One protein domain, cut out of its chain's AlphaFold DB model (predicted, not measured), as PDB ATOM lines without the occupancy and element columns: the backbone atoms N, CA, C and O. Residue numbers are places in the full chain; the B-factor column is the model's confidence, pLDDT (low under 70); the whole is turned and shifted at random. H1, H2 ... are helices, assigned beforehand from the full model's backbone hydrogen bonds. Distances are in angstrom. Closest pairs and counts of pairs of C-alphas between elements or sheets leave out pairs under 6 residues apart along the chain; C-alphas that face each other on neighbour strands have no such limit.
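Overview. This is residues 253 to 341 of the 430 residues of the protein "Kri1_C domain-containing protein" of Phytomonas sp. isolate Hart1 (UniProt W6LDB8). What shape does the model show? A long helix, H5, makes one side of a loose, elongated body, and on the side away from it the backbone goes out through the short helices H2 and H3, turns, and comes back along the long helix H4. A loop of residues 294 to 322 winds between these two ends, and residues 274 to 279 stick out at the turn far from H5. What is it built of? The printed part has 89 residues with five named helices, in the order H1, H2, H3, H4, H5, and no named strand; the class is all helix. How large is it? It is loose, with a radius of gyration of the C-alphas of 15.8 A and spans of 46 by 30 by 22 A.

Along the chain. Where is the longest helix? H5 is residues 323 to 341, 27.0 A from first to last C-alpha, from C-alpha 323 at (69.702, 36.747, 12.424) to C-alpha 341 at (82.684, 31.007, -10.534). Which helix is next in length? H4, residues 278 to 293, is 22.1 A long and begins with C-alpha 278 at (102.601, 65.971, 6.782). Where are the short helices? H1 is residues 253 to 256, 5.1 A long; H2 is residues 260 to 266, 9.9 A; H3 is residues 269 to 272, 5.6 A.

Arrangement. What does H5 touch? H5 touches no helix and is apart from H1, H2, H3 and H4. What is near H4? H3 and H4 only just touch, with 3 pairs of C-alphas within 8 A; the closest C-alphas are those of Cys 271 and Asn 281, 6.5 A apart, and H4 touches H3 with residues 281 to 285 alone. H2 and H4 are close but not clearly touching, about perpendicular at 82 degrees, with Leu 266 and Ile 288 closest, their C-alphas 6.5 A apart. How do the other short helices stand? H1 and H2 are close but not clearly touching, the closest C-alphas being those of Ile 255 and Leu 263 at 7.2 A. H2 and H3 meet only through their link. What do the helix backbones show? In H2, H4 and H5 every O i to N i+4 pair is within hydrogen-bond range, while H1 and H3 are too short for such a pair.

Size, cuts and confidence. How far does it reach? The two C-alphas farthest apart, those of Asp 277 and Asp 324, are 47.8 A from each other. Which links are long? The link from H4 to H5, 29 residues, is long; the other three are tight, and the printed part has no cut. Where is confidence low? The mean pLDDT of the printed part is 79.3, with residue 274, residues 295 to 302 and residues 311 to 316 under 70.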
ATOM      1  N   GLU A 253      84.808  47.539  14.952       88.75
ATOM      2  CA  GLU A 253      83.581  46.923  14.431       88.75
ATOM      3  C   GLU A 253      83.243  47.425  13.020       88.75
ATOM      4  O   GLU A 253      82.892  46.648  12.142       88.75
ATOM      5  N   GLU A 254      83.394  48.725  12.769       84.00
ATOM      6  CA  GLU A 254      83.108  49.343  11.474       84.00
ATOM      7  C   GLU A 254      84.103  48.914  10.386       84.00
ATOM      8  O   GLU A 254      83.729  48.845   9.213       84.00
ATOM      9  N   ILE A 255      85.346  48.616  10.771       86.88
ATOM     10  CA  ILE A 255      86.357  48.030   9.887       86.88
ATOM     11  C   ILE A 255      85.972  46.591   9.545       86.88
ATOM     12  O   ILE A 255      85.945  46.232   8.374       86.88
ATOM     13  N   LEU A 256      85.614  45.787  10.549       87.38
ATOM     14  CA  LEU A 256      85.294  44.369  10.362       87.38
ATOM     15  C   LEU A 256      83.959  44.133   9.640       87.38
ATOM     16  O   LEU A 256      83.808  43.140   8.935       87.38
ATOM     17  N   CYS A 257      82.981  45.028   9.792       82.19
ATOM     18  CA  CYS A 257      81.671  44.896   9.149       82.19
ATOM     19  C   CYS A 257      81.635  45.382   7.690       82.19
ATOM     20  O   CYS A 257      80.615  45.204   7.017       82.19
ATOM     21  N   ARG A 258      82.691  46.040   7.191       81.56
ATOM     22  CA  ARG A 258      82.710  46.625   5.844       81.56
ATOM     23  C   ARG A 258      83.618  45.870   4.895       81.56
ATOM     24  O   ARG A 258      84.704  45.439   5.251       81.56
ATOM     25  N   ASP A 259      83.172  45.809   3.647       82.94
ATOM     26  CA  ASP A 259      83.964  45.292   2.539       82.94
ATOM     27  C   ASP A 259      85.149  46.226   2.228       82.94
ATOM     28  O   ASP A 259      85.048  47.455   2.350       82.94
ATOM     29  N   ASP A 260      86.249  45.654   1.750       82.50
ATOM     30  CA  ASP A 260      87.497  46.363   1.468       82.50
ATOM     31  C   ASP A 260      87.292  47.501   0.455       82.50
ATOM     32  O   ASP A 260      87.827  48.602   0.585       82.50
ATOM     33  N   ARG A 261      86.389  47.314  -0.515       79.62
ATOM     34  CA  ARG A 261      85.999  48.370  -1.470       79.62
ATOM     35  C   ARG A 261      85.372  49.582  -0.780       79.62
ATOM     36  O   ARG A 261      85.595  50.723  -1.190       79.62
ATOM     37  N   GLN A 262      84.568  49.354   0.254       79.56
ATOM     38  CA  GLN A 262      83.917  50.419   1.016       79.56
ATOM     39  C   GLN A 262      84.913  51.115   1.938       79.56
ATOM     40  O   GLN A 262      84.900  52.347   2.023       79.56
ATOM     41  N   LEU A 263      85.815  50.352   2.558       83.69
ATOM     42  CA  LEU A 263      86.934  50.891   3.327       83.69
ATOM     43  C   LEU A 263      87.820  51.779   2.449       83.69
ATOM     44  O   LEU A 263      88.039  52.942   2.792       83.69
ATOM     45  N   ASN A 264      88.175  51.318   1.251       85.25
ATOM     46  CA  ASN A 264      88.932  52.089   0.265       85.25
ATOM     47  C   ASN A 264      88.217  53.377  -0.192       85.25
ATOM     48  O   ASN A 264      88.862  54.369  -0.535       85.25
ATOM     49  N   MET A 265      86.880  53.438  -0.177       78.69
ATOM     50  CA  MET A 265      86.166  54.695  -0.450       78.69
ATOM     51  C   MET A 265      86.253  55.702   0.706       78.69
ATOM     52  O   MET A 265      86.251  56.923   0.478       78.69
ATOM     53  N   LEU A 266      86.287  55.207   1.942       78.00
ATOM     54  CA  LEU A 266      86.334  56.028   3.148       78.00
ATOM     55  C   LEU A 266      87.749  56.525   3.414       78.00
ATOM     56  O   LEU A 266      87.957  57.737   3.509       78.00
ATOM     57  N   ALA A 267      88.698  55.599   3.447       83.50
ATOM     58  CA  ALA A 267      90.118  55.822   3.627       83.50
ATOM     59  C   ALA A 267      90.858  55.151   2.457       83.50
ATOM     60  O   ALA A 267      91.269  54.000   2.574       83.50
ATOM     61  N   PRO A 268      90.998  55.836   1.305       82.44
ATOM     62  CA  PRO A 268      91.716  55.266   0.172       82.44
ATOM     63  C   PRO A 268      93.172  55.004   0.544       82.44
ATOM     64  O   PRO A 268      93.762  55.785   1.289       82.44
ATOM     65  N   MET A 269      93.762  53.963  -0.045       80.62
ATOM     66  CA  MET A 269      95.137  53.527   0.231       80.62
ATOM     67  C   MET A 269      96.178  54.663   0.145       80.62
ATOM     68  O   MET A 269      97.129  54.721   0.920       80.62
ATOM     69  N   ASN A 270      95.941  55.658  -0.715       81.44
ATOM     70  CA  ASN A 270      96.796  56.843  -0.839       81.44
ATOM     71  C   ASN A 270      96.892  57.682   0.447       81.44
ATOM     72  O   ASN A 270      97.826  58.460   0.594       81.44
ATOM     73  N   CYS A 271      95.949  57.553   1.381       77.31
ATOM     74  CA  CYS A 271      96.005  58.230   2.675       77.31
ATOM     75  C   CYS A 271      97.013  57.598   3.650       77.31
ATOM     76  O   CYS A 271      97.334  58.235   4.652       77.31
ATOM     77  N   TYR A 272      97.521  56.398   3.347       70.31
ATOM     78  CA  TYR A 272      98.513  55.664   4.143       70.31
ATOM     79  C   TYR A 272      99.936  55.798   3.594       70.31
ATOM     80  O   TYR A 272     100.881  55.266   4.175       70.31
ATOM     81  N   ALA A 273     100.118  56.493   2.470       73.94
ATOM     82  CA  ALA A 273     101.421  56.596   1.843       73.94
ATOM     83  C   ALA A 273     102.385  57.403   2.733       73.94
ATOM     84  O   ALA A 273     102.259  58.616   2.912       73.94
ATOM     85  N   ALA A 274     103.372  56.699   3.292       66.00
ATOM     86  CA  ALA A 274     104.364  57.247   4.217       66.00
ATOM     87  C   ALA A 274     105.234  58.356   3.600       66.00
ATOM     88  O   ALA A 274     105.829  59.151   4.325       66.00
ATOM     89  N   TYR A 275     105.291  58.418   2.267       76.00
ATOM     90  CA  TYR A 275     106.046  59.413   1.510       76.00
ATOM     91  C   TYR A 275     105.313  60.753   1.335       76.00
ATOM     92  O   TYR A 275     105.903  61.701   0.823       76.00
ATOM     93  N   LEU A 276     104.039  60.869   1.730       74.88
ATOM     94  CA  LEU A 276     103.333  62.149   1.659       74.88
ATOM     95  C   LEU A 276     103.776  63.093   2.776       74.88
ATOM     96  O   LEU A 276     103.807  62.743   3.957       74.88
ATOM     97  N   ASP A 277     104.013  64.350   2.401       86.44
ATOM     98  CA  ASP A 277     104.258  65.424   3.355       86.44
ATOM     99  C   ASP A 277     103.146  65.504   4.403       86.44
ATOM    100  O   ASP A 277     101.952  65.420   4.090       86.44
ATOM    101  N   LYS A 278     103.527  65.813   5.648       83.06
ATOM    102  CA  LYS A 278     102.601  65.971   6.782       83.06
ATOM    103  C   LYS A 278     101.400  66.871   6.449       83.06
ATOM    104  O   LYS A 278     100.266  66.567   6.808       83.06
ATOM    105  N   ARG A 279     101.632  67.948   5.687       85.81
ATOM    106  CA  ARG A 279     100.593  68.895   5.250       85.81
ATOM    107  C   ARG A 279      99.610  68.293   4.237       85.81
ATOM    108  O   ARG A 279      98.443  68.689   4.215       85.81
ATOM    109  N   SER A 280     100.074  67.388   3.375       84.50
ATOM    110  CA  SER A 280      99.214  66.674   2.427       84.50
ATOM    111  C   SER A 280      98.366  65.636   3.160       84.50
ATOM    112  O   SER A 280      97.143  65.642   3.015       84.50
ATOM    113  N   ASN A 281      98.982  64.873   4.068       83.31
ATOM    114  CA  ASN A 281      98.275  63.916   4.922       83.31
ATOM    115  C   ASN A 281      97.193  64.586   5.774       83.31
ATOM    116  O   ASN A 281      96.052  64.131   5.798       83.31
ATOM    117  N   GLU A 282      97.480  65.726   6.408       84.56
ATOM    118  CA  GLU A 282      96.471  66.495   7.154       84.56
ATOM    119  C   GLU A 282      95.304  66.964   6.267       84.56
ATOM    120  O   GLU A 282      94.148  66.986   6.703       84.56
ATOM    121  N   ARG A 283      95.574  67.325   5.005       87.12
ATOM    122  CA  ARG A 283      94.529  67.733   4.055       87.12
ATOM    123  C   ARG A 283      93.610  66.567   3.713       87.12
ATOM    124  O   ARG A 283      92.392  66.774   3.655       87.12
ATOM    125  N   ASP A 284      94.170  65.386   3.487       83.44
ATOM    126  CA  ASP A 284      93.399  64.189   3.169       83.44
ATOM    127  C   ASP A 284      92.642  63.666   4.391       83.44
ATOM    128  O   ASP A 284      91.437  63.438   4.283       83.44
ATOM    129  N   ARG A 285      93.244  63.692   5.587       80.75
ATOM    130  CA  ARG A 285      92.527  63.487   6.862       80.75
ATOM    131  C   ARG A 285      91.343  64.435   6.997       80.75
ATOM    132  O   ARG A 285      90.218  64.015   7.247       80.75
ATOM    133  N   GLY A 286      91.552  65.724   6.729       85.38
ATOM    134  CA  GLY A 286      90.482  66.716   6.747       85.38
ATOM    135  C   GLY A 286      89.418  66.503   5.662       85.38
ATOM    136  O   GLY A 286      88.295  66.994   5.803       85.38
ATOM    137  N   ARG A 287      89.729  65.821   4.551       84.38
ATOM    138  CA  ARG A 287      88.732  65.411   3.546       84.38
ATOM    139  C   ARG A 287      87.923  64.217   4.041       84.38
ATOM    140  O   ARG A 287      86.703  64.274   3.906       84.38
ATOM    141  N   ILE A 288      88.568  63.206   4.619       81.56
ATOM    142  CA  ILE A 288      87.918  62.022   5.203       81.56
ATOM    143  C   ILE A 288      86.967  62.449   6.323       81.56
ATOM    144  O   ILE A 288      85.769  62.185   6.256       81.56
ATOM    145  N   GLU A 289      87.453  63.256   7.264       82.44
ATOM    146  CA  GLU A 289      86.658  63.784   8.375       82.44
ATOM    147  C   GLU A 289      85.450  64.598   7.878       82.44
ATOM    148  O   GLU A 289      84.334  64.481   8.385       82.44
ATOM    149  N   ARG A 290      85.621  65.397   6.814       84.88
ATOM    150  CA  ARG A 290      84.499  66.116   6.184       84.88
ATOM    151  C   ARG A 290      83.510  65.189   5.482       84.88
ATOM    152  O   ARG A 290      82.331  65.535   5.439       84.88
ATOM    153  N   ARG A 291      83.955  64.070   4.899       77.38
ATOM    154  CA  ARG A 291      83.054  63.052   4.330       77.38
ATOM    155  C   ARG A 291      82.237  62.406   5.444       77.38
ATOM    156  O   ARG A 291      81.027  62.317   5.294       77.38
ATOM    157  N   ARG A 292      82.862  62.099   6.583       73.50
ATOM    158  CA  ARG A 292      82.180  61.550   7.760       73.50
ATOM    159  C   ARG A 292      81.152  62.511   8.353       73.50
ATOM    160  O   ARG A 292      79.995  62.145   8.534       73.50
ATOM    161  N   ARG A 293      81.539  63.767   8.604       77.44
ATOM    162  CA  ARG A 293      80.646  64.787   9.194       77.44
ATOM    163  C   ARG A 293      79.438  65.126   8.340       77.44
ATOM    164  O   ARG A 293      78.425  65.564   8.870       77.44
ATOM    165  N   LYS A 294      79.520  64.941   7.023       77.19
ATOM    166  CA  LYS A 294      78.364  65.112   6.132       77.19
ATOM    167  C   LYS A 294      77.319  63.996   6.291       77.19
ATOM    168  O   LYS A 294      76.371  63.956   5.507       77.19
ATOM    169  N   GLY A 295      77.505  63.125   7.286       61.22
ATOM    170  CA  GLY A 295      77.083  61.745   7.230       61.22
ATOM    171  C   GLY A 295      77.917  61.081   6.148       61.22
ATOM    172  O   GLY A 295      77.980  61.571   5.015       61.22
ATOM    173  N   ILE A 296      78.512  59.935   6.453       57.88
ATOM    174  CA  ILE A 296      78.590  58.906   5.424       57.88
ATOM    175  C   ILE A 296      77.126  58.749   5.015       57.88
ATOM    176  O   ILE A 296      76.348  58.121   5.720       57.88
ATOM    177  N   ARG A 297      76.689  59.468   3.970       55.72
ATOM    178  CA  ARG A 297      75.508  59.055   3.233       55.72
ATOM    179  C   ARG A 297      75.917  57.660   2.859       55.72
ATOM    180  O   ARG A 297      76.870  57.555   2.081       55.72
ATOM    181  N   GLU A 298      75.339  56.672   3.542       63.69
ATOM    182  CA  GLU A 298      75.410  55.268   3.169       63.69
ATOM    183  C   GLU A 298      75.467  55.295   1.660       63.69
ATOM    184  O   GLU A 298      74.585  55.887   1.021       63.69
ATOM    185  N   ILE A 299      76.647  54.958   1.130       63.97
ATOM    186  CA  ILE A 299      76.874  55.138  -0.291       63.97
ATOM    187  C   ILE A 299      75.859  54.201  -0.880       63.97
ATOM    188  O   ILE A 299      75.966  52.998  -0.664       63.97
ATOM    189  N   ASP A 300      74.824  54.808  -1.465       65.25
ATOM    190  CA  ASP A 300      73.646  54.092  -1.905       65.25
ATOM    191  C   ASP A 300      74.173  52.886  -2.679       65.25
ATOM    192  O   ASP A 300      74.991  53.099  -3.581       65.25
ATOM    193  N   PRO A 301      73.867  51.643  -2.274       67.62
ATOM    194  CA  PRO A 301      74.506  50.472  -2.865       67.62
ATOM    195  C   PRO A 301      74.282  50.442  -4.381       67.62
ATOM    196  O   PRO A 301      75.083  49.893  -5.121       67.62
ATOM    197  N   SER A 302      73.241  51.121  -4.864       69.88
ATOM    198  CA  SER A 302      72.955  51.335  -6.282       69.88
ATOM    199  C   SER A 302      73.873  52.339  -7.003       69.88
ATOM    200  O   SER A 302      73.785  52.491  -8.222       69.88
ATOM    201  N   ARG A 303      74.734  53.077  -6.294       74.31
ATOM    202  CA  ARG A 303      75.585  54.113  -6.879       74.31
ATOM    203  C   ARG A 303      76.784  53.460  -7.568       74.31
ATOM    204  O   ARG A 303      77.631  52.896  -6.881       74.31
ATOM    205  N   PRO A 304      76.955  53.639  -8.888       75.56
ATOM    206  CA  PRO A 304      78.128  53.124  -9.566       75.56
ATOM    207  C   PRO A 304      79.384  53.886  -9.115       75.56
ATOM    208  O   PRO A 304      79.438  55.124  -9.140       75.56
ATOM    209  N   SER A 305      80.408  53.149  -8.697       76.62
ATOM    210  CA  SER A 305      81.765  53.647  -8.513       76.62
ATOM    211  C   SER A 305      82.446  53.704  -9.873       76.62
ATOM    212  O   SER A 305      82.294  52.811 -10.697       76.62
ATOM    213  N   ARG A 306      83.244  54.746 -10.125       76.00
ATOM    214  CA  ARG A 306      84.028  54.822 -11.371       76.00
ATOM    215  C   ARG A 306      85.107  53.745 -11.455       76.00
ATOM    216  O   ARG A 306      85.508  53.419 -12.559       76.00
ATOM    217  N   HIS A 307      85.597  53.269 -10.312       72.12
ATOM    218  CA  HIS A 307      86.681  52.293 -10.257       72.12
ATOM    219  C   HIS A 307      86.157  50.865 -10.086       72.12
ATOM    220  O   HIS A 307      86.666  49.952 -10.714       72.12
ATOM    221  N   TYR A 308      85.099  50.694  -9.290       70.12
ATOM    222  CA  TYR A 308      84.538  49.375  -8.972       70.12
ATOM    223  C   TYR A 308      83.236  49.062  -9.719       70.12
ATOM    224  O   TYR A 308      82.580  48.077  -9.397       70.12
ATOM    225  N   HIS A 309      82.841  49.907 -10.677       78.50
ATOM    226  CA  HIS A 309      81.560  49.832 -11.378       78.50
ATOM    227  C   HIS A 309      80.387  49.656 -10.405       78.50
ATOM    228  O   HIS A 309      80.058  50.588  -9.671       78.50
ATOM    229  N   ASP A 310      79.748  48.493 -10.390       72.25
ATOM    230  CA  ASP A 310      78.539  48.249  -9.620       72.25
ATOM    231  C   ASP A 310      78.860  47.968  -8.141       72.25
ATOM    232  O   ASP A 310      79.264  46.872  -7.747       72.25
ATOM    233  N   VAL A 311      78.687  48.987  -7.295       65.94
ATOM    234  CA  VAL A 311      78.933  48.897  -5.842       65.94
ATOM    235  C   VAL A 311      77.844  48.066  -5.153       65.94
ATOM    236  O   VAL A 311      78.027  47.641  -4.015       65.94
ATOM    237  N   SER A 312      76.760  47.731  -5.857       67.06
ATOM    238  CA  SER A 312      75.675  46.877  -5.355       67.06
ATOM    239  C   SER A 312      76.121  45.433  -5.109       67.06
ATOM    240  O   SER A 312      75.492  44.691  -4.343       67.06
ATOM    241  N   ARG A 313      77.243  45.035  -5.727       69.00
ATOM    242  CA  ARG A 313      77.923  43.766  -5.451       69.00
ATOM    243  C   ARG A 313      78.617  43.758  -4.084       69.00
ATOM    244  O   ARG A 313      78.805  42.685  -3.525       69.00
ATOM    245  N   THR A 314      78.912  44.919  -3.497       67.62
ATOM    246  CA  THR A 314      79.483  44.996  -2.142       67.62
ATOM    247  C   THR A 314      78.382  44.823  -1.102       67.62
ATOM    248  O   THR A 314      77.329  45.460  -1.180       67.62
ATOM    249  N   ILE A 315      78.584  43.911  -0.157       66.00
ATOM    250  CA  ILE A 315      77.612  43.618   0.897       66.00
ATOM    251  C   ILE A 315      77.966  44.481   2.104       66.00
ATOM    252  O   ILE A 315      79.070  44.395   2.629       66.00
ATOM    253  N   VAL A 316      77.035  45.334   2.533       69.50
ATOM    254  CA  VAL A 316      77.143  46.040   3.815       69.50
ATOM    255  C   VAL A 316      76.556  45.121   4.881       69.50
ATOM    256  O   VAL A 316      75.351  44.859   4.855       69.50
ATOM    257  N   LEU A 317      77.381  44.623   5.801       74.12
ATOM    258  CA  LEU A 317      76.887  43.928   6.987       74.12
ATOM    259  C   LEU A 317      76.559  44.977   8.045       74.12
ATOM    260  O   LEU A 317      77.425  45.723   8.497       74.12
ATOM    261  N   ASN A 318      75.287  45.063   8.423       77.44
ATOM    262  CA  ASN A 318      74.883  45.910   9.535       77.44
ATOM    263  C   ASN A 318      75.060  45.109  10.832       77.44
ATOM    264  O   ASN A 318      74.421  44.068  10.964       77.44
ATOM    265  N   PRO A 319      75.855  45.579  11.810       77.12
ATOM    266  CA  PRO A 319      76.110  44.825  13.043       77.12
ATOM    267  C   PRO A 319      74.849  44.595  13.889       77.12
ATOM    268  O   PRO A 319      74.783  43.646  14.656       77.12
ATOM    269  N   ASN A 320      73.820  45.426  13.705       81.94
ATOM    270  CA  ASN A 320      72.535  45.306  14.394       81.94
ATOM    271  C   ASN A 320      71.450  44.629  13.534       81.94
ATOM    272  O   ASN A 320      70.263  44.858  13.769       81.94
ATOM    273  N   MET A 321      71.822  43.880  12.489       88.06
ATOM    274  CA  MET A 321      70.839  43.165  11.672       88.06
ATOM    275  C   MET A 321      70.293  41.934  12.397       88.06
ATOM    276  O   MET A 321      71.003  41.296  13.173       88.06
ATOM    277  N   SER A 322      69.029  41.595  12.143       96.12
ATOM    278  CA  SER A 322      68.435  40.378  12.709       96.12
ATOM    279  C   SER A 322      69.083  39.122  12.118       96.12
ATOM    280  O   SER A 322      69.519  39.133  10.964       96.12
ATOM    281  N   GLU A 323      69.123  38.024  12.878       92.75
ATOM    282  CA  GLU A 323      69.702  36.747  12.424       92.75
ATOM    283  C   GLU A 323      69.070  36.265  11.106       92.75
ATOM    284  O   GLU A 323      69.778  35.850  10.188       92.75
ATOM    285  N   ASP A 324      67.753  36.433  10.952       94.06
ATOM    286  CA  ASP A 324      67.018  36.084   9.731       94.06
ATOM    287  C   ASP A 324      67.453  36.913   8.511       94.06
ATOM    288  O   ASP A 324      67.499  36.421   7.378       94.06
ATOM    289  N   GLU A 325      67.752  38.197   8.708       91.31
ATOM    290  CA  GLU A 325      68.298  39.052   7.653       91.31
ATOM    291  C   GLU A 325      69.753  38.690   7.355       91.31
ATOM    292  O   GLU A 325      70.144  38.682   6.185       91.31
ATOM    293  N   GLY A 326      70.527  38.343   8.386       89.06
ATOM    294  CA  GLY A 326      71.898  37.855   8.261       89.06
ATOM    295  C   GLY A 326      71.965  36.604   7.392       89.06
ATOM    296  O   GLY A 326      72.712  36.569   6.415       89.06
ATOM    297  N   MET A 327      71.092  35.627   7.650       92.06
ATOM    298  CA  MET A 327      70.983  34.401   6.853       92.06
ATOM    299  C   MET A 327      70.651  34.692   5.383       92.06
ATOM    300  O   MET A 327      71.290  34.142   4.487       92.06
ATOM    301  N   LYS A 328      69.729  35.624   5.104       92.94
ATOM    302  CA  LYS A 328      69.415  36.044   3.724       92.94
ATOM    303  C   LYS A 328      70.599  36.709   3.029       92.94
ATOM    304  O   LYS A 328      70.763  36.562   1.817       92.94
ATOM    305  N   VAL A 329      71.397  37.482   3.762       85.50
ATOM    306  CA  VAL A 329      72.608  38.105   3.218       85.50
ATOM    307  C   VAL A 329      73.656  37.042   2.898       85.50
ATOM    308  O   VAL A 329      74.202  37.065   1.796       85.50
ATOM    309  N   VAL A 330      73.864  36.073   3.791       89.19
ATOM    310  CA  VAL A 330      74.771  34.939   3.563       89.19
ATOM    311  C   VAL A 330      74.325  34.103   2.362       89.19
ATOM    312  O   VAL A 330      75.155  33.759   1.525       89.19
ATOM    313  N   GLU A 331      73.030  33.816   2.210       91.81
ATOM    314  CA  GLU A 331      72.512  33.107   1.032       91.81
ATOM    315  C   GLU A 331      72.760  33.875  -0.269       91.81
ATOM    316  O   GLU A 331      73.201  33.283  -1.256       91.81
ATOM    317  N   ARG A 332      72.543  35.198  -0.284       86.25
ATOM    318  CA  ARG A 332      72.884  36.025  -1.454       86.25
ATOM    319  C   ARG A 332      74.380  36.009  -1.744       86.25
ATOM    320  O   ARG A 332      74.750  35.995  -2.912       86.25
ATOM    321  N   LEU A 333      75.220  36.016  -0.711       83.44
ATOM    322  CA  LEU A 333      76.676  35.974  -0.840       83.44
ATOM    323  C   LEU A 333      77.128  34.634  -1.433       83.44
ATOM    324  O   LEU A 333      77.853  34.618  -2.421       83.44
ATOM    325  N   ARG A 334      76.601  33.519  -0.916       86.31
ATOM    326  CA  ARG A 334      76.822  32.174  -1.473       86.31
ATOM    327  C   ARG A 334      76.360  32.066  -2.921       86.31
ATOM    328  O   ARG A 334      77.039  31.446  -3.729       86.31
ATOM    329  N   LYS A 335      75.211  32.659  -3.252       88.88
ATOM    330  CA  LYS A 335      74.708  32.671  -4.627       88.88
ATOM    331  C   LYS A 335      75.638  33.452  -5.559       88.88
ATOM    332  O   LYS A 335      75.925  32.968  -6.642       88.88
ATOM    333  N   ARG A 336      76.131  34.615  -5.119       80.00
ATOM    334  CA  ARG A 336      77.082  35.437  -5.886       80.00
ATOM    335  C   ARG A 336      78.405  34.725  -6.127       80.00
ATOM    336  O   ARG A 336      78.863  34.736  -7.253       80.00
ATOM    337  N   LEU A 337      78.970  34.073  -5.108       81.25
ATOM    338  CA  LEU A 337      80.214  33.312  -5.268       81.25
ATOM    339  C   LEU A 337      80.081  32.220  -6.339       81.25
ATOM    340  O   LEU A 337      80.975  32.071  -7.156       81.25
ATOM    341  N   ARG A 338      78.932  31.530  -6.397       85.00
ATOM    342  CA  ARG A 338      78.655  30.560  -7.471       85.00
ATOM    343  C   ARG A 338      78.499  31.221  -8.841       85.00
ATOM    344  O   ARG A 338      79.029  30.715  -9.816       85.00
ATOM    345  N   GLU A 339      77.785  32.347  -8.914       82.50
ATOM    346  CA  GLU A 339      77.603  33.086 -10.173       82.50
ATOM    347  C   GLU A 339      78.944  33.630 -10.712       82.50
ATOM    348  O   GLU A 339      79.175  33.556 -11.914       82.50
ATOM    349  N   ASP A 340      79.845  34.112  -9.847       75.25
ATOM    350  CA  ASP A 340      81.180  34.586 -10.247       75.25
ATOM    351  C   ASP A 340      82.102  33.416 -10.679       75.25
ATOM    352  O   ASP A 340      82.926  33.585 -11.578       75.25
ATOM    353  N   GLU A 341      81.973  32.223 -10.084       77.75
ATOM    354  CA  GLU A 341      82.684  31.007 -10.534       77.75
ATOM    355  C   GLU A 341      82.197  30.545 -11.917       77.75
ATOM    356  O   GLU A 341      83.011  30.220 -12.783       77.75
TER     357      GLU A 341